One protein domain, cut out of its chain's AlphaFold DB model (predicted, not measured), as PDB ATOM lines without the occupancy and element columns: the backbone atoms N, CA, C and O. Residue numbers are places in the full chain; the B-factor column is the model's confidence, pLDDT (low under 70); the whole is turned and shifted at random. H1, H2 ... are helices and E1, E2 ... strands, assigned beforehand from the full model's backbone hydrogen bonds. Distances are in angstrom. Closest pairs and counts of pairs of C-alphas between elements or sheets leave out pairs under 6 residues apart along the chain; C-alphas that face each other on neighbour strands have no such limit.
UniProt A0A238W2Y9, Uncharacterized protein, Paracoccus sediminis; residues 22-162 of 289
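AT A GLANCE: This is residues 22 to 162 of the 289 residues of an uncharacterized protein of Paracoccus sediminis (UniProt A0A238W2Y9). The domain is a closed barrel of eight antiparallel strands, with the helix H2 packed slantwise on its outside over E6 and the four-residue helix H1 also outside. The long hairpin E5 and E6, in which E5 bends, and the tail after E8 lie toward opposite ends of the longest axis. The printed part has 141 residues, with two named helices and eight named strands in the order H1 E1 E2 E3 E4 E5 E6 E7 H2 E8; the class is mixed. Round the ring run E1 to E8 in order and back to E1. The whole is compact, with a radius of gyration of the C-alphas of 14.9 A, and rounded, spanning 45 by 32 by 31 A.

HOW THE PARTS SIT: E1, residues 41 to 47, and E2, residues 52 to 59, form a hairpin, with N 43 and O 56 2.8 A apart. E3, residues 62 to 69, follows, with N 55 and O 66 2.9 A apart. E4, residues 75 to 82, is antiparallel to E3 at 136 degrees, with N 65 and O 77 2.8 A apart. E5, residues 92 to 102, bends by 50 degrees at residue 99; N 80 and O 94 are 2.8 A apart. E6, residues 105 to 115, pairs with E5 over residues 105 to 113, with N 111 and O 95 2.7 A apart. E7, residues 119 to 122, ends a meander, E1 to E7, each strand the antiparallel neighbour of the one before; N 121 and O 114 are 2.8 A apart. E8, residues 151 to 155, closes the barrel: N 153 and O 120 are 2.8 A apart, and N 154 and O 46 2.8 A. H2, residues 134 to 146, is on the barrel, outside it, at a height of 9.6 A over the sheet. It lies over E6 and only just over E5, where 3 of its C-alphas fall, and stands at 43 degrees to E6 on the local plane. The closest C-alphas of H2 and E6 are those of Ile 141 and Pro 112, 6.5 A apart. H1, residues 25 to 28, is outside the barrel and over none of its strands; it is close to H2 but not clearly touching, Leu 25 and Val 134 having the closest C-alphas, 6.9 A apart. Every O i to N i+4 pair of H2 is within hydrogen-bond range; H1 is too short for one.

IN THESE COORDINATES: E1 begins at C-alpha 41 (386.750, 296.852, 355.040) and is 20.2 A long; E2, E3 and E4 measure 23.0, 23.5 and 20.8 A. E5 is 29.1 A and E6 31.9 A, from C-alpha 105 (407.479, 296.347, 381.268). E7 is 9.5 A, H1 5.6 A, H2 18.2 A and E8 13.0 A, ending at C-alpha 155 (380.230, 307.703, 359.685).

THE WHOLE: The C-alphas farthest apart, those of Glu 103 and Ser 159, are 47.2 A apart. The printed part has no cut. The links H1 to E1 and E7 to H2 are long; in the first, residues 30 to 31 pair with residues 80 to 81 of E4. The mean pLDDT of the printed part is 74.0, and 44 residues are under 70, among them 22 to 28 and 80 to 92.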
ATOM      1  N   THR A  22     399.942 291.780 385.502       46.75
ATOM      2  CA  THR A  22     398.814 292.647 385.884       46.75
ATOM      3  C   THR A  22     398.699 293.898 385.001       46.75
ATOM      4  O   THR A  22     397.675 294.567 385.008       46.75
ATOM      5  N   ASN A  23     399.729 294.198 384.201       50.31
ATOM      6  CA  ASN A  23     399.743 295.301 383.243       50.31
ATOM      7  C   ASN A  23     399.152 294.943 381.862       50.31
ATOM      8  O   ASN A  23     398.836 295.852 381.099       50.31
ATOM      9  N   ASP A  24     399.025 293.657 381.503       63.47
ATOM     10  CA  ASP A  24     398.492 293.218 380.203       63.47
ATOM     11  C   ASP A  24     397.147 292.508 380.390       63.47
ATOM     12  O   ASP A  24     397.079 291.296 380.580       63.47
ATOM     13  N   LEU A  25     396.063 293.282 380.326       68.00
ATOM     14  CA  LEU A  25     394.699 292.788 380.517       68.00
ATOM     15  C   LEU A  25     394.159 292.044 379.281       68.00
ATOM     16  O   LEU A  25     393.055 291.507 379.329       68.00
ATOM     17  N   ARG A  26     394.909 291.978 378.167       67.94
ATOM     18  CA  ARG A  26     394.439 291.404 376.889       67.94
ATOM     19  C   ARG A  26     394.047 289.938 376.976       67.94
ATOM     20  O   ARG A  26     393.180 289.512 376.226       67.94
ATOM     21  N   SER A  27     394.672 289.163 377.857       64.25
ATOM     22  CA  SER A  27     394.339 287.747 378.050       64.25
ATOM     23  C   SER A  27     392.969 287.524 378.695       64.25
ATOM     24  O   SER A  27     392.443 286.417 378.608       64.25
ATOM     25  N   SER A  28     392.395 288.564 379.310       66.12
ATOM     26  CA  SER A  28     391.061 288.556 379.918       66.12
ATOM     27  C   SER A  28     389.962 289.075 378.978       66.12
ATOM     28  O   SER A  28     388.813 289.188 379.399       66.12
ATOM     29  N   PHE A  29     390.293 289.409 377.727       70.94
ATOM     30  CA  PHE A  29     389.348 289.927 376.736       70.94
ATOM     31  C   PHE A  29     389.338 289.055 375.483       70.94
ATOM     32  O   PHE A  29     390.375 288.534 375.071       70.94
ATOM     33  N   ASP A  30     388.186 288.990 374.821       66.44
ATOM     34  CA  ASP A  30     388.096 288.396 373.494       66.44
ATOM     35  C   ASP A  30     388.228 289.476 372.420       66.44
ATOM     36  O   ASP A  30     387.861 290.644 372.595       66.44
ATOM     37  N   ARG A  31     388.790 289.096 371.269       66.88
ATOM     38  CA  ARG A  31     388.811 290.000 370.120       66.88
ATOM     39  C   ARG A  31     387.390 290.207 369.631       66.88
ATOM     40  O   ARG A  31     386.702 289.252 369.280       66.88
ATOM     41  N   TYR A  32     386.997 291.469 369.546       65.50
ATOM     42  CA  TYR A  32     385.701 291.832 369.010       65.50
ATOM     43  C   TYR A  32     385.655 291.632 367.489       65.50
ATOM     44  O   TYR A  32     386.564 292.068 366.776       65.50
ATOM     45  N   SER A  33     384.563 291.046 366.991       67.31
ATOM     46  CA  SER A  33     384.233 291.007 365.563       67.31
ATOM     47  C   SER A  33     382.924 291.766 365.296       67.31
ATOM     48  O   SER A  33     381.840 291.238 365.556       67.31
ATOM     49  N   PRO A  34     382.978 292.994 364.749       64.94
ATOM     50  CA  PRO A  34     381.799 293.758 364.375       64.94
ATOM     51  C   PRO A  34     381.224 293.348 363.033       64.94
ATOM     52  O   PRO A  34     380.436 294.119 362.515       64.94
ATOM     53  N   GLN A  35     381.563 292.201 362.439       66.88
ATOM     54  CA  GLN A  35     381.084 291.856 361.090       66.88
ATOM     55  C   GLN A  35     379.553 291.935 360.932       66.88
ATOM     56  O   GLN A  35     379.050 292.143 359.831       66.88
ATOM     57  N   SER A  36     378.810 291.812 362.035       65.38
ATOM     58  CA  SER A  36     377.356 291.999 362.096       65.38
ATOM     59  C   SER A  36     376.881 293.463 362.057       65.38
ATOM     60  O   SER A  36     375.724 293.702 361.730       65.38
ATOM     61  N   VAL A  37     377.741 294.431 362.382       70.31
ATOM     62  CA  VAL A  37     377.446 295.876 362.472       70.31
ATOM     63  C   VAL A  37     378.233 296.694 361.444       70.31
ATOM     64  O   VAL A  37     377.685 297.584 360.803       70.31
ATOM     65  N   PHE A  38     379.511 296.379 361.258       79.44
ATOM     66  CA  PHE A  38     380.382 296.954 360.245       79.44
ATOM     67  C   PHE A  38     380.912 295.815 359.364       79.44
ATOM     68  O   PHE A  38     381.662 294.976 359.866       79.44
ATOM     69  N   PRO A  39     380.553 295.759 358.068       83.62
ATOM     70  CA  PRO A  39     381.073 294.729 357.175       83.62
ATOM     71  C   PRO A  39     382.591 294.869 357.001       83.62
ATOM     72  O   PRO A  39     383.156 295.928 357.275       83.62
ATOM     73  N   ASP A  40     383.251 293.825 356.505       88.75
ATOM     74  CA  ASP A  40     384.692 293.851 356.242       88.75
ATOM     75  C   ASP A  40     385.098 295.057 355.377       88.75
ATOM     76  O   ASP A  40     384.447 295.392 354.381       88.75
ATOM     77  N   GLY A  41     386.204 295.702 355.751       89.44
ATOM     78  CA  GLY A  41     386.750 296.852 355.040       89.44
ATOM     79  C   GLY A  41     387.046 298.059 355.926       89.44
ATOM     80  O   GLY A  41     387.032 298.001 357.155       89.44
ATOM     81  N   ARG A  42     387.365 299.175 355.264       91.25
ATOM     82  CA  ARG A  42     387.724 300.436 355.919       91.25
ATOM     83  C   ARG A  42     386.506 301.330 356.092       91.25
ATOM     84  O   ARG A  42     385.954 301.836 355.113       91.25
ATOM     85  N   HIS A  43     386.173 301.634 357.336       90.81
ATOM     86  CA  HIS A  43     385.143 302.593 357.724       90.81
ATOM     87  C   HIS A  43     385.787 303.866 358.238       90.81
ATOM     88  O   HIS A  43     386.787 303.828 358.951       90.81
ATOM     89  N   VAL A  44     385.233 305.004 357.843       87.88
ATOM     90  CA  VAL A  44     385.790 306.319 358.153       87.88
ATOM     91  C   VAL A  44     384.728 307.097 358.892       87.88
ATOM     92  O   VAL A  44     383.581 307.130 358.456       87.88
ATOM     93  N   PHE A  45     385.118 307.729 359.988       89.19
ATOM     94  CA  PHE A  45     384.243 308.531 360.816       89.19
ATOM     95  C   PHE A  45     384.916 309.860 361.146       89.19
ATOM     96  O   PHE A  45     386.137 309.928 361.306       89.19
ATOM     97  N   VAL A  46     384.119 310.914 361.269       83.81
ATOM     98  CA  VAL A  46     384.594 312.269 361.560       83.81
ATOM     99  C   VAL A  46     383.851 312.841 362.761       83.81
ATOM    100  O   VAL A  46     382.659 312.584 362.939       83.81
ATOM    101  N   SER A  47     384.549 313.584 363.617       83.06
ATOM    102  CA  SER A  47     383.914 314.294 364.728       83.06
ATOM    103  C   SER A  47     383.004 315.419 364.229       83.06
ATOM    104  O   SER A  47     383.197 315.953 363.137       83.06
ATOM    105  N   ALA A  48     382.029 315.820 365.050       73.88
ATOM    106  CA  ALA A  48     381.084 316.888 364.702       73.88
ATOM    107  C   ALA A  48     381.757 318.237 364.370       73.88
ATOM    108  O   ALA A  48     381.219 319.017 363.591       73.88
ATOM    109  N   ASP A  49     382.937 318.507 364.936       74.50
ATOM    110  CA  ASP A  49     383.735 319.708 364.663       74.50
ATOM    111  C   ASP A  49     384.674 319.568 363.446       74.50
ATOM    112  O   ASP A  49     385.430 320.488 363.145       74.50
ATOM    113  N   GLY A  50     384.676 318.413 362.769       75.75
ATOM    114  CA  GLY A  50     385.506 318.149 361.589       75.75
ATOM    115  C   GLY A  50     387.007 318.025 361.867       75.75
ATOM    116  O   GLY A  50     387.797 317.881 360.933       75.75
ATOM    117  N   ASN A  51     387.437 318.084 363.131       77.19
ATOM    118  CA  ASN A  51     388.856 318.149 363.476       77.19
ATOM    119  C   ASN A  51     389.481 316.801 363.793       77.19
ATOM    120  O   ASN A  51     390.705 316.730 363.902       77.19
ATOM    121  N   GLN A  52     388.687 315.749 363.955       85.00
ATOM    122  CA  GLN A  52     389.187 314.437 364.326       85.00
ATOM    123  C   GLN A  52     388.689 313.377 363.359       85.00
ATOM    124  O   GLN A  52     387.536 313.391 362.929       85.00
ATOM    125  N   LEU A  53     389.578 312.440 363.059       86.50
ATOM    126  CA  LEU A  53     389.328 311.303 362.193       86.50
ATOM    127  C   LEU A  53     389.428 310.032 363.024       86.50
ATOM    128  O   LEU A  53     390.410 309.829 363.737       86.50
ATOM    129  N   LEU A  54     388.436 309.162 362.892       90.50
ATOM    130  CA  LEU A  54     388.506 307.794 363.375       90.50
ATOM    131  C   LEU A  54     388.344 306.866 362.173       90.50
ATOM    132  O   LEU A  54     387.367 306.953 361.436       90.50
ATOM    133  N   THR A  55     389.316 305.992 361.944       91.69
ATOM    134  CA  THR A  55     389.225 304.949 360.916       91.69
ATOM    135  C   THR A  55     389.114 303.599 361.597       91.69
ATOM    136  O   THR A  55     389.943 303.304 362.451       91.69
ATOM    137  N   LEU A  56     388.132 302.787 361.214       89.81
ATOM    138  CA  LEU A  56     388.076 301.377 361.585       89.81
ATOM    139  C   LEU A  56     388.452 300.526 360.375       89.81
ATOM    140  O   LEU A  56     387.761 300.558 359.361       89.81
ATOM    141  N   ASP A  57     389.534 299.765 360.478       90.56
ATOM    142  CA  ASP A  57     389.864 298.716 359.517       90.56
ATOM    143  C   ASP A  57     389.340 297.385 360.102       90.56
ATOM    144  O   ASP A  57     389.881 296.893 361.099       90.56
ATOM    145  N   VAL A  58     388.256 296.849 359.523       87.94
ATOM    146  CA  VAL A  58     387.580 295.606 359.946       87.94
ATOM    147  C   VAL A  58     388.035 294.444 359.067       87.94
ATOM    148  O   VAL A  58     387.972 294.540 357.838       87.94
ATOM    149  N   SER A  59     388.478 293.350 359.685       85.75
ATOM    150  CA  SER A  59     388.842 292.106 359.003       85.75
ATOM    151  C   SER A  59     388.363 290.875 359.791       85.75
ATOM    152  O   SER A  59     387.984 291.000 360.958       85.75
ATOM    153  N   PRO A  60     388.434 289.667 359.200       78.94
ATOM    154  CA  PRO A  60     388.120 288.426 359.912       78.94
ATOM    155  C   PRO A  60     388.981 288.178 361.161       78.94
ATOM    156  O   PRO A  60     388.555 287.473 362.071       78.94
ATOM    157  N   ASP A  61     390.183 288.761 361.219       76.94
ATOM    158  CA  ASP A  61     391.145 288.559 362.311       76.94
ATOM    159  C   ASP A  61     390.945 289.529 363.494       76.94
ATOM    160  O   ASP A  61     391.620 289.409 364.529       76.94
ATOM    161  N   GLY A  62     390.038 290.498 363.338       74.88
ATOM    162  CA  GLY A  62     389.690 291.505 364.335       74.88
ATOM    163  C   GLY A  62     389.586 292.909 363.746       74.88
ATOM    164  O   GLY A  62     389.516 293.109 362.533       74.88
ATOM    165  N   VAL A  63     389.579 293.912 364.628       83.62
ATOM    166  CA  VAL A  63     389.409 295.314 364.226       83.62
ATOM    167  C   VAL A  63     390.491 296.197 364.797       83.62
ATOM    168  O   VAL A  63     390.843 296.113 365.975       83.62
ATOM    169  N   SER A  64     390.989 297.088 363.945       87.62
ATOM    170  CA  SER A  64     391.896 298.154 364.349       87.62
ATOM    171  C   SER A  64     391.240 299.519 364.174       87.62
ATOM    172  O   SER A  64     390.586 299.783 363.166       87.62
ATOM    173  N   ALA A  65     391.414 300.382 365.171       88.06
ATOM    174  CA  ALA A  65     391.055 301.788 365.133       88.06
ATOM    175  C   ALA A  65     392.300 302.635 364.904       88.06
ATOM    176  O   ALA A  65     393.360 302.390 365.477       88.06
ATOM    177  N   LYS A  66     392.135 303.696 364.123       89.62
ATOM    178  CA  LYS A  66     393.107 304.777 364.008       89.62
ATOM    179  C   LYS A  66     392.429 306.079 364.364       89.62
ATOM    180  O   LYS A  66     391.573 306.536 363.611       89.62
ATOM    181  N   HIS A  67     392.795 306.657 365.501       88.81
ATOM    182  CA  HIS A  67     392.298 307.956 365.944       88.81
ATOM    183  C   HIS A  67     393.332 309.034 365.631       88.81
ATOM    184  O   HIS A  67     394.495 308.925 366.002       88.81
ATOM    185  N   GLN A  68     392.926 310.089 364.940       86.00
ATOM    186  CA  GLN A  68     393.794 311.198 364.570       86.00
ATOM    187  C   GLN A  68     393.138 312.515 364.988       86.00
ATOM    188  O   GLN A  68     391.997 312.797 364.628       86.00
ATOM    189  N   ASN A  69     393.881 313.340 365.733       83.12
ATOM    190  CA  ASN A  69     393.441 314.663 366.163       83.12
ATOM    191  C   ASN A  69     394.131 315.754 365.328       83.12
ATOM    192  O   ASN A  69     395.308 316.091 365.513       83.12
ATOM    193  N   GLY A  70     393.390 316.324 364.383       71.00
ATOM    194  CA  GLY A  70     393.921 317.237 363.382       71.00
ATOM    195  C   GLY A  70     395.027 316.574 362.564       71.00
ATOM    196  O   GLY A  70     394.974 315.389 362.277       71.00
ATOM    197  N   GLY A  71     396.068 317.317 362.198       67.69
ATOM    198  CA  GLY A  71     397.231 316.770 361.484       67.69
ATOM    199  C   GLY A  71     398.203 315.964 362.357       67.69
ATOM    200  O   GLY A  71     399.384 315.908 362.033       67.69
ATOM    201  N   SER A  72     397.793 315.443 363.521       74.62
ATOM    202  CA  SER A  72     398.692 314.632 364.352       74.62
ATOM    203  C   SER A  72     398.982 313.279 363.702       74.62
ATOM    204  O   SER A  72     398.238 312.812 362.838       74.62
ATOM    205  N   SER A  73     400.040 312.605 364.156       77.69
ATOM    206  CA  SER A  73     400.182 311.175 363.880       77.69
ATOM    207  C   SER A  73     398.949 310.427 364.407       77.69
ATOM    208  O   SER A  73     398.482 310.757 365.504       77.69
ATOM    209  N   PRO A  74     398.407 309.462 363.643       80.69
ATOM    210  CA  PRO A  74     397.328 308.618 364.123       80.69
ATOM    211  C   PRO A  74     397.795 307.751 365.289       80.69
ATOM    212  O   PRO A  74     398.859 307.134 365.234       80.69
ATOM    213  N   LEU A  75     396.957 307.697 366.310       82.62
ATOM    214  CA  LEU A  75     396.983 306.721 367.381       82.62
ATOM    215  C   LEU A  75     396.390 305.419 366.851       82.62
ATOM    216  O   LEU A  75     395.277 305.434 366.328       82.62
ATOM    217  N   ASN A  76     397.126 304.314 366.960       84.62
ATOM    218  CA  ASN A  76     396.668 303.009 366.488       84.62
ATOM    219  C   ASN A  76     396.238 302.170 367.685       84.62
ATOM    220  O   ASN A  76     397.030 301.943 368.594       84.62
ATOM    221  N   ALA A  77     395.007 301.681 367.654       81.81
ATOM    222  CA  ALA A  77     394.460 300.840 368.700       81.81
ATOM    223  C   ALA A  77     393.833 299.572 368.114       81.81
ATOM    224  O   ALA A  77     393.342 299.562 366.985       81.81
ATOM    225  N   THR A  78     393.829 298.488 368.879       79.75
ATOM    226  CA  THR A  78     393.115 297.247 368.558       79.75
ATOM    227  C   THR A  78     391.860 297.159 369.414       79.75
ATOM    228  O   THR A  78     391.922 297.384 370.618       79.75
ATOM    229  N   LEU A  79     390.719 296.854 368.797       76.69
ATOM    230  CA  LEU A  79     389.428 296.785 369.482       76.69
ATOM    231  C   LEU A  79     389.221 295.391 370.076       76.69
ATOM    232  O   LEU A  79     389.400 294.381 369.395       76.69
ATOM    233  N   LEU A  80     388.802 295.358 371.335       68.25
ATOM    234  CA  LEU A  80     388.475 294.165 372.103       68.25
ATOM    235  C   LEU A  80     387.044 294.272 372.643       68.25
ATOM    236  O   LEU A  80     386.540 295.369 372.912       68.25
ATOM    237  N   GLU A  81     386.394 293.123 372.794       65.81
ATOM    238  CA  GLU A  81     385.110 293.006 373.477       65.81
ATOM    239  C   GLU A  81     385.378 292.646 374.934       65.81
ATOM    240  O   GLU A  81     386.151 291.732 375.237       65.81
ATOM    241  N   VAL A  82     384.740 293.373 375.850       62.75
ATOM    242  CA  VAL A  82     384.826 293.048 377.268       62.75
ATOM    243  C   VAL A  82     383.744 292.031 377.590       62.75
ATOM    244  O   VAL A  82     382.575 292.376 377.762       62.75
ATOM    245  N   LEU A  83     384.141 290.763 377.669       50.53
ATOM    246  CA  LEU A  83     383.260 289.691 378.107       50.53
ATOM    247  C   LEU A  83     383.298 289.556 379.633       50.53
ATOM    248  O   LEU A  83     384.366 289.480 380.234       50.53
ATOM    249  N   GLY A  84     382.120 289.469 380.252       49.31
ATOM    250  CA  GLY A  84     381.987 288.886 381.590       49.31
ATOM    251  C   GLY A  84     382.294 289.792 382.783       49.31
ATOM    252  O   GLY A  84     382.791 289.298 383.790       49.31
ATOM    253  N   SER A  85     381.969 291.086 382.723       48.97
ATOM    254  CA  SER A  85     381.898 291.908 383.938       48.97
ATOM    255  C   SER A  85     380.469 292.367 384.192       48.97
ATOM    256  O   SER A  85     379.953 293.189 383.443       48.97
ATOM    257  N   ASP A  86     379.867 291.911 385.293       52.03
ATOM    258  CA  ASP A  86     378.579 292.403 385.814       52.03
ATOM    259  C   ASP A  86     378.607 293.919 386.103       52.03
ATOM    260  O   ASP A  86     377.572 294.553 386.306       52.03
ATOM    261  N   GLN A  87     379.811 294.500 386.173       50.28
ATOM    262  CA  GLN A  87     380.047 295.918 386.443       50.28
ATOM    263  C   GLN A  87     380.060 296.785 385.180       50.28
ATOM    264  O   GLN A  87     380.086 298.012 385.288       50.28
ATOM    265  N   LEU A  88     380.068 296.174 383.994       53.66
ATOM    266  CA  LEU A  88     379.964 296.864 382.714       53.66
ATOM    267  C   LEU A  88     378.622 296.511 382.060       53.66
ATOM    268  O   LEU A  88     378.177 295.370 382.166       53.66
ATOM    269  N   PRO A  89     377.959 297.457 381.369       49.41
ATOM    270  CA  PRO A  89     376.804 297.120 380.543       49.41
ATOM    271  C   PRO A  89     377.156 295.979 379.575       49.41
ATOM    272  O   PRO A  89     378.274 295.957 379.046       49.41
ATOM    273  N   GLU A  90     376.219 295.055 379.325       50.69
ATOM    274  CA  GLU A  90     376.394 294.007 378.307       50.69
ATOM    275  C   GLU A  90     376.924 294.621 377.000       50.69
ATOM    276  O   GLU A  90     376.412 295.648 376.548       50.69
ATOM    277  N   ARG A  91     377.930 293.976 376.386       56.81
ATOM    278  CA  ARG A  91     378.600 294.437 375.153       56.81
ATOM    279  C   ARG A  91     379.312 295.783 375.320       56.81
ATOM    280  O   ARG A  91     379.109 296.718 374.547       56.81
ATOM    281  N   SER A  92     380.155 295.884 376.341       64.75
ATOM    282  CA  SER A  92     381.087 297.004 376.475       64.75
ATOM    283  C   SER A  92     382.343 296.745 375.648       64.75
ATOM    284  O   SER A  92     382.897 295.645 375.674       64.75
ATOM    285  N   PHE A  93     382.810 297.760 374.925       74.44
ATOM    286  CA  PHE A  93     383.959 297.629 374.038       74.44
ATOM    287  C   PHE A  93     385.096 298.548 374.458       74.44
ATOM    288  O   PHE A  93     384.894 299.697 374.864       74.44
ATOM    289  N   VAL A  94     386.315 298.030 374.346       77.56
ATOM    290  CA  VAL A  94     387.528 298.750 374.717       77.56
ATOM    291  C   VAL A  94     388.544 298.586 373.605       77.56
ATOM    292  O   VAL A  94     388.825 297.480 373.158       77.56
ATOM    293  N   ALA A  95     389.096 299.693 373.132       80.56
ATOM    294  CA  ALA A  95     390.256 299.669 372.262       80.56
ATOM    295  C   ALA A  95     391.519 299.793 373.114       80.56
ATOM    296  O   ALA A  95     391.515 300.525 374.097       80.56
ATOM    297  N   PHE A  96     392.601 299.108 372.753       81.56
ATOM    298  CA  PHE A  96     393.883 299.260 373.435       81.56
ATOM    299  C   PHE A  96     394.993 299.686 372.479       81.56
ATOM    300  O   PHE A  96     394.999 299.303 371.313       81.56
ATOM    301  N   GLU A  97     395.954 300.443 372.991       80.31
ATOM    302  CA  GLU A  97     397.177 300.850 372.298       80.31
ATOM    303  C   GLU A  97     398.398 300.414 373.106       80.31
ATOM    304  O   GLU A  97     398.424 300.523 374.333       80.31
ATOM    305  N   GLU A  98     399.435 299.951 372.413       77.94
ATOM    306  CA  GLU A  98     400.728 299.671 373.029       77.94
ATOM    307  C   GLU A  98     401.525 300.973 373.187       77.94
ATOM    308  O   GLU A  98     401.818 301.675 372.220       77.94
ATOM    309  N   GLY A  99     401.874 301.300 374.429       73.81
ATOM    310  CA  GLY A  99     402.693 302.457 374.768       73.81
ATOM    311  C   GLY A  99     404.196 302.198 374.674       73.81
ATOM    312  O   GLY A  99     404.669 301.190 374.149       73.81
ATOM    313  N   ALA A 100     404.983 303.114 375.237       74.56
ATOM    314  CA  ALA A 100     406.425 302.924 375.342       74.56
ATOM    315  C   ALA A 100     406.762 301.761 376.289       74.56
ATOM    316  O   ALA A 100     406.182 301.625 377.373       74.56
ATOM    317  N   ARG A 101     407.757 300.959 375.905       73.88
ATOM    318  CA  ARG A 101     408.361 299.974 376.800       73.88
ATOM    319  C   ARG A 101     409.182 300.707 377.858       73.88
ATOM    320  O   ARG A 101     410.016 301.547 377.533       73.88
ATOM    321  N   SER A 102     408.930 300.390 379.117       65.62
ATOM    322  CA  SER A 102     409.643 300.926 380.275       65.62
ATOM    323  C   SER A 102     410.471 299.832 380.949       65.62
ATOM    324  O   SER A 102     410.340 298.653 380.611       65.62
ATOM    325  N   GLU A 103     411.310 300.208 381.915       68.62
ATOM    326  CA  GLU A 103     412.090 299.256 382.721       68.62
ATOM    327  C   GLU A 103     411.196 298.254 383.470       68.62
ATOM    328  O   GLU A 103     411.600 297.119 383.710       68.62
ATOM    329  N   THR A 104     409.958 298.648 383.780       65.94
ATOM    330  CA  THR A 104     408.971 297.831 384.497       65.94
ATOM    331  C   THR A 104     408.061 297.017 383.573       65.94
ATOM    332  O   THR A 104     407.223 296.258 384.054       65.94
ATOM    333  N   GLY A 105     408.226 297.131 382.250       68.88
ATOM    334  CA  GLY A 105     407.479 296.347 381.268       68.88
ATOM    335  C   GLY A 105     406.829 297.173 380.162       68.88
ATOM    336  O   GLY A 105     407.150 298.344 379.937       68.88
ATOM    337  N   GLN A 106     405.929 296.520 379.429       74.31
ATOM    338  CA  GLN A 106     405.150 297.121 378.350       74.31
ATOM    339  C   GLN A 106     403.981 297.920 378.936       74.31
ATOM    340  O   GLN A 106     403.229 297.394 379.755       74.31
ATOM    341  N   LYS A 107     403.826 299.181 378.515       72.06
ATOM    342  CA  LYS A 107     402.651 299.992 378.857       72.06
ATOM    343  C   LYS A 107     401.531 299.743 377.854       72.06
ATOM    344  O   LYS A 107     401.802 299.601 376.660       72.06
ATOM    345  N   PHE A 108     400.296 299.753 378.336       72.38
ATOM    346  CA  PHE A 108     399.095 299.650 377.515       72.38
ATOM    347  C   PHE A 108     398.126 300.765 377.900       72.38
ATOM    348  O   PHE A 108     397.963 301.064 379.083       72.38
ATOM    349  N   PHE A 109     397.496 301.376 376.904       77.50
ATOM    350  CA  PHE A 109     396.451 302.380 377.087       77.50
ATOM    351  C   PHE A 109     395.117 301.798 376.651       77.50
ATOM    352  O   PHE A 109     395.062 301.154 375.608       77.50
ATOM    353  N   TYR A 110     394.054 302.043 377.416       77.62
ATOM    354  CA  TYR A 110     392.715 301.523 377.144       77.62
ATOM    355  C   TYR A 110     391.739 302.677 376.886       77.62
ATOM    356  O   TYR A 110     391.714 303.667 377.618       77.62
ATOM    357  N   TYR A 111     390.932 302.538 375.839       80.19
ATOM    358  CA  TYR A 111     390.022 303.548 375.310       80.19
ATOM    359  C   TYR A 111     388.615 302.964 375.218       80.19
ATOM    360  O   TYR A 111     388.349 302.119 374.358       80.19
ATOM    361  N   PRO A 112     387.697 303.389 376.091       77.56
ATOM    362  CA  PRO A 112     386.320 302.927 376.043       77.56
ATOM    363  C   PRO A 112     385.641 303.453 374.783       77.56
ATOM    364  O   PRO A 112     385.817 304.620 374.409       77.56
ATOM    365  N   PHE A 113     384.832 302.618 374.142       77.50
ATOM    366  CA  PHE A 113     384.015 303.077 373.032       77.50
ATOM    367  C   PHE A 113     382.649 302.399 372.997       77.50
ATOM    368  O   PHE A 113     382.451 301.283 373.468       77.50
ATOM    369  N   MET A 114     381.692 303.116 372.424       75.94
ATOM    370  CA  MET A 114     380.358 302.619 372.113       75.94
ATOM    371  C   MET A 114     380.081 302.926 370.652       75.94
ATOM    372  O   MET A 114     380.645 303.869 370.098       75.94
ATOM    373  N   PHE A 115     379.195 302.175 370.017       76.62
ATOM    374  CA  PHE A 115     378.835 302.446 368.635       76.62
ATOM    375  C   PHE A 115     377.405 302.024 368.330       76.62
ATOM    376  O   PHE A 115     376.784 301.239 369.045       76.62
ATOM    377  N   ASN A 116     376.905 302.557 367.226       75.25
ATOM    378  CA  ASN A 116     375.798 301.998 366.472       75.25
ATOM    379  C   ASN A 116     376.194 301.959 364.986       75.25
ATOM    380  O   ASN A 116     377.344 302.226 364.642       75.25
ATOM    381  N   GLU A 117     375.250 301.657 364.101       71.94
ATOM    382  CA  GLU A 117     375.501 301.517 362.657       71.94
ATOM    383  C   GLU A 117     376.119 302.763 361.991       71.94
ATOM    384  O   GLU A 117     376.737 302.656 360.938       71.94
ATOM    385  N   SER A 118     375.962 303.954 362.580       72.56
ATOM    386  CA  SER A 118     376.359 305.228 361.958       72.56
ATOM    387  C   SER A 118     377.232 306.122 362.834       72.56
ATOM    388  O   SER A 118     377.752 307.123 362.342       72.56
ATOM    389  N   ASN A 119     377.398 305.796 364.114       76.81
ATOM    390  CA  ASN A 119     378.119 306.622 365.072       76.81
ATOM    391  C   ASN A 119     379.036 305.777 365.945       76.81
ATOM    392  O   ASN A 119     378.691 304.661 366.333       76.81
ATOM    393  N   ILE A 120     380.174 306.360 366.305       82.38
ATOM    394  CA  ILE A 120     381.073 305.842 367.328       82.38
ATOM    395  C   ILE A 120     381.267 306.924 368.381       82.38
ATOM    396  O   ILE A 120     381.699 308.035 368.086       82.38
ATOM    397  N   TRP A 121     381.003 306.576 369.629       81.31
ATOM    398  CA  TRP A 121     381.367 307.372 370.785       81.31
ATOM    399  C   TRP A 121     382.698 306.862 371.304       81.31
ATOM    400  O   TRP A 121     382.774 305.782 371.885       81.31
ATOM    401  N   TRP A 122     383.749 307.639 371.076       82.44
ATOM    402  CA  TRP A 122     385.109 307.306 371.473       82.44
ATOM    403  C   TRP A 122     385.521 308.142 372.676       82.44
ATOM    404  O   TRP A 122     385.331 309.362 372.690       82.44
ATOM    405  N   MET A 123     386.114 307.505 373.677       79.06
ATOM    406  CA  MET A 123     386.633 308.186 374.852       79.06
ATOM    407  C   MET A 123     388.151 308.097 374.892       79.06
ATOM    408  O   MET A 123     388.737 307.020 374.956       79.06
ATOM    409  N   ARG A 124     388.788 309.268 374.914       73.50
ATOM    410  CA  ARG A 124     390.189 309.396 375.301       73.50
ATOM    411  C   ARG A 124     390.232 309.840 376.765       73.50
ATOM    412  O   ARG A 124     389.728 310.931 377.039       73.50
ATOM    413  N   PRO A 125     390.817 309.054 377.684       63.12
ATOM    414  CA  PRO A 125     391.001 309.484 379.065       63.12
ATOM    415  C   PRO A 125     391.714 310.842 379.118       63.12
ATOM    416  O   PRO A 125     392.671 311.081 378.376       63.12
ATOM    417  N   SER A 126     391.238 311.752 379.972       60.97
ATOM    418  CA  SER A 126     391.831 313.094 380.118       60.97
ATOM    419  C   SER A 126     393.207 313.076 380.784       60.97
ATOM    420  O   SER A 126     393.955 314.046 380.698       60.97
ATOM    421  N   SER A 127     393.514 311.988 381.481       64.19
ATOM    422  CA  SER A 127     394.746 311.757 382.223       64.19
ATOM    423  C   SER A 127     395.141 310.296 382.084       64.19
ATOM    424  O   SER A 127     394.276 309.429 381.965       64.19
ATOM    425  N   GLU A 128     396.441 310.026 382.126       68.06
ATOM    426  CA  GLU A 128     396.935 308.659 382.256       68.06
ATOM    427  C   GLU A 128     396.496 308.105 383.616       68.06
ATOM    428  O   GLU A 128     396.734 308.727 384.654       68.06
ATOM    429  N   VAL A 129     395.817 306.960 383.600       67.56
ATOM    430  CA  VAL A 129     395.390 306.234 384.797       67.56
ATOM    431  C   VAL A 129     395.979 304.838 384.715       67.56
ATOM    432  O   VAL A 129     395.889 304.181 383.677       67.56
ATOM    433  N   GLU A 130     396.619 304.404 385.796       69.50
ATOM    434  CA  GLU A 130     397.111 303.039 385.914       69.50
ATOM    435  C   GLU A 130     395.932 302.101 386.172       69.50
ATOM    436  O   GLU A 130     395.113 302.339 387.060       69.50
ATOM    437  N   ILE A 131     395.832 301.052 385.361       71.19
ATOM    438  CA  ILE A 131     394.746 300.078 385.407       71.19
ATOM    439  C   ILE A 131     395.394 298.720 385.660       71.19
ATOM    440  O   ILE A 131     396.107 298.213 384.797       71.19
ATOM    441  N   ALA A 132     395.158 298.156 386.845       69.94
ATOM    442  CA  ALA A 132     395.772 296.899 387.274       69.94
ATOM    443  C   ALA A 132     394.856 295.682 387.074       69.94
ATOM    444  O   ALA A 132     395.330 294.548 387.016       69.94
ATOM    445  N   THR A 133     393.539 295.897 386.989       71.00
ATOM    446  CA  THR A 133     392.548 294.825 386.838       71.00
ATOM    447  C   THR A 133     391.406 295.217 385.900       71.00
ATOM    448  O   THR A 133     391.153 296.395 385.638       71.00
ATOM    449  N   VAL A 134     390.651 294.218 385.430       71.31
ATOM    450  CA  VAL A 134     389.407 294.435 384.668       71.31
ATOM    451  C   VAL A 134     388.358 295.184 385.504       71.31
ATOM    452  O   VAL A 134     387.602 295.983 384.956       71.31
ATOM    453  N   SER A 135     388.328 294.983 386.829       72.69
ATOM    454  CA  SER A 135     387.420 295.717 387.723       72.69
ATOM    455  C   SER A 135     387.800 297.197 387.823       72.69
ATOM    456  O   SER A 135     386.915 298.049 387.767       72.69
ATOM    457  N   ASP A 136     389.098 297.516 387.882       73.69
ATOM    458  CA  ASP A 136     389.580 298.904 387.881       73.69
ATOM    459  C   ASP A 136     389.250 299.598 386.556       73.69
ATOM    460  O   ASP A 136     388.778 300.737 386.542       73.69
ATOM    461  N   LEU A 137     389.432 298.886 385.435       75.06
ATOM    462  CA  LEU A 137     389.035 299.362 384.112       75.06
ATOM    463  C   LEU A 137     387.529 299.645 384.073       75.06
ATOM    464  O   LEU A 137     387.120 300.716 383.634       75.06
ATOM    465  N   ALA A 138     386.708 298.715 384.565       73.06
ATOM    466  CA  ALA A 138     385.258 298.864 384.616       73.06
ATOM    467  C   ALA A 138     384.825 300.072 385.460       73.06
ATOM    468  O   ALA A 138     383.975 300.857 385.038       73.06
ATOM    469  N   GLN A 139     385.437 300.266 386.628       73.38
ATOM    470  CA  GLN A 139     385.159 301.411 387.490       73.38
ATOM    471  C   GLN A 139     385.556 302.735 386.823       73.38
ATOM    472  O   GLN A 139     384.804 303.714 386.889       73.38
ATOM    473  N   HIS A 140     386.713 302.769 386.157       73.56
ATOM    474  CA  HIS A 140     387.168 303.946 385.427       73.56
ATOM    475  C   HIS A 140     386.225 304.282 384.264       73.56
ATOM    476  O   HIS A 140     385.769 305.420 384.148       73.56
ATOM    477  N   ILE A 141     385.844 303.272 383.476       72.25
ATOM    478  CA  ILE A 141     384.868 303.387 382.385       72.25
ATOM    479  C   ILE A 141     383.550 303.958 382.901       72.25
ATOM    480  O   ILE A 141     383.069 304.962 382.383       72.25
ATOM    481  N   SER A 142     382.983 303.359 383.948       70.06
ATOM    482  CA  SER A 142     381.705 303.784 384.525       70.06
ATOM    483  C   SER A 142     381.756 305.224 385.054       70.06
ATOM    484  O   SER A 142     380.800 305.984 384.888       70.06
ATOM    485  N   THR A 143     382.891 305.633 385.631       71.31
ATOM    486  CA  THR A 143     383.114 307.008 386.110       71.31
ATOM    487  C   THR A 143     383.163 308.009 384.955       71.31
ATOM    488  O   THR A 143     382.458 309.020 384.981       71.31
ATOM    489  N   GLU A 144     383.960 307.739 383.922       67.81
ATOM    490  CA  GLU A 144     384.108 308.640 382.775       67.81
ATOM    491  C   GLU A 144     382.844 308.660 381.889       67.81
ATOM    492  O   GLU A 144     382.478 309.717 381.359       67.81
ATOM    493  N   ILE A 145     382.111 307.539 381.784       63.25
ATOM    494  CA  ILE A 145     380.785 307.476 381.142       63.25
ATOM    495  C   ILE A 145     379.820 308.441 381.828       63.25
ATOM    496  O   ILE A 145     379.150 309.225 381.149       63.25
ATOM    497  N   GLY A 146     379.778 308.433 383.165       60.47
ATOM    498  CA  GLY A 146     378.948 309.351 383.949       60.47
ATOM    499  C   GLY A 146     379.256 310.827 383.674       60.47
ATOM    500  O   GLY A 146     378.361 311.670 383.735       60.47
ATOM    501  N   GLN A 147     380.498 311.140 383.290       65.62
ATOM    502  CA  GLN A 147     380.939 312.494 382.941       65.62
ATOM    503  C   GLN A 147     380.710 312.872 381.465       65.62
ATOM    504  O   GLN A 147     380.985 314.010 381.087       65.62
ATOM    505  N   LYS A 148     380.186 311.960 380.630       64.06
ATOM    506  CA  LYS A 148     379.839 312.186 379.211       64.06
ATOM    507  C   LYS A 148     380.976 312.759 378.352       64.06
ATOM    508  O   LYS A 148     380.730 313.518 377.417       64.06
ATOM    509  N   ARG A 149     382.225 312.373 378.613       71.19
ATOM    510  CA  ARG A 149     383.419 312.869 377.893       71.19
ATOM    511  C   ARG A 149     383.669 312.199 376.535       71.19
ATOM    512  O   ARG A 149     384.794 312.170 376.043       71.19
ATOM    513  N   PHE A 150     382.625 311.652 375.922       75.56
ATOM    514  CA  PHE A 150     382.733 310.998 374.626       75.56
ATOM    515  C   PHE A 150     382.836 312.015 373.499       75.56
ATOM    516  O   PHE A 150     382.076 312.981 373.432       75.56
ATOM    517  N   ILE A 151     383.727 311.730 372.562       81.81
ATOM    518  CA  ILE A 151     383.741 312.380 371.262       81.81
ATOM    519  C   ILE A 151     382.840 311.543 370.360       81.81
ATOM    520  O   ILE A 151     383.082 310.351 370.169       81.81
ATOM    521  N   ASN A 152     381.785 312.163 369.833       82.44
ATOM    522  CA  ASN A 152     380.931 311.517 368.848       82.44
ATOM    523  C   ASN A 152     381.559 311.634 367.456       82.44
ATOM    524  O   ASN A 152     381.857 312.741 366.999       82.44
ATOM    525  N   PHE A 153     381.713 310.495 366.794       84.00
ATOM    526  CA  PHE A 153     382.190 310.353 365.432       84.00
ATOM    527  C   PHE A 153     381.060 309.840 364.550       84.00
ATOM    528  O   PHE A 153     380.539 308.752 364.783       84.00
ATOM    529  N   GLN A 154     380.718 310.591 363.511       85.69
ATOM    530  CA  GLN A 154     379.713 310.195 362.534       85.69
ATOM    531  C   GLN A 154     380.374 309.508 361.341       85.69
ATOM    532  O   GLN A 154     381.414 309.954 360.853       85.69
ATOM    533  N   MET A 155     379.757 308.433 360.853       86.19
ATOM    534  CA  MET A 155     380.230 307.703 359.685       86.19
ATOM    535  C   MET A 155     380.209 308.595 358.443       86.19
ATOM    536  O   MET A 155     379.217 309.252 358.125       86.19
ATOM    537  N   VAL A 156     381.322 308.577 357.718       81.88
ATOM    538  CA  VAL A 156     381.489 309.272 356.448       81.88
ATOM    539  C   VAL A 156     380.912 308.400 355.328       81.88
ATOM    540  O   VAL A 156     381.320 307.239 355.194       81.88
ATOM    541  N   PRO A 157     380.015 308.941 354.482       82.50
ATOM    542  CA  PRO A 157     379.500 308.226 353.319       82.50
ATOM    543  C   PRO A 157     380.619 307.752 352.387       82.50
ATOM    544  O   PRO A 157     381.616 308.451 352.195       82.50
ATOM    545  N   GLU A 158     380.424 306.609 351.725       84.31
ATOM    546  CA  GLU A 158     381.433 306.026 350.822       84.31
ATOM    547  C   GLU A 158     381.956 306.998 349.761       84.31
ATOM    548  O   GLU A 158     383.157 307.063 349.493       84.31
ATOM    549  N   SER A 159     381.063 307.813 349.197       73.19
ATOM    550  CA  SER A 159     381.408 308.812 348.183       73.19
ATOM    551  C   SER A 159     382.376 309.889 348.688       73.19
ATOM    552  O   SER A 159     383.074 310.500 347.881       73.19
ATOM    553  N   GLN A 160     382.453 310.107 350.003       74.31
ATOM    554  CA  GLN A 160     383.230 311.177 350.633       74.31
ATOM    555  C   GLN A 160     384.495 310.678 351.345       74.31
ATOM    556  O   GLN A 160     385.375 311.486 351.643       74.31
ATOM    557  N   LYS A 161     384.646 309.362 351.571       79.94
ATOM    558  CA  LYS A 161     385.774 308.793 352.336       79.94
ATOM    559  C   LYS A 161     387.140 309.254 351.835       79.94
ATOM    560  O   LYS A 161     387.983 309.653 352.631       79.94
ATOM    561  N   ARG A 162     387.355 309.229 350.513       76.19
ATOM    562  CA  ARG A 162     388.634 309.638 349.905       76.19
ATOM    563  C   ARG A 162     388.971 311.101 350.184       76.19
ATOM    564  O   ARG A 162     390.113 311.398 350.514       76.19
TER     565      ARG A 162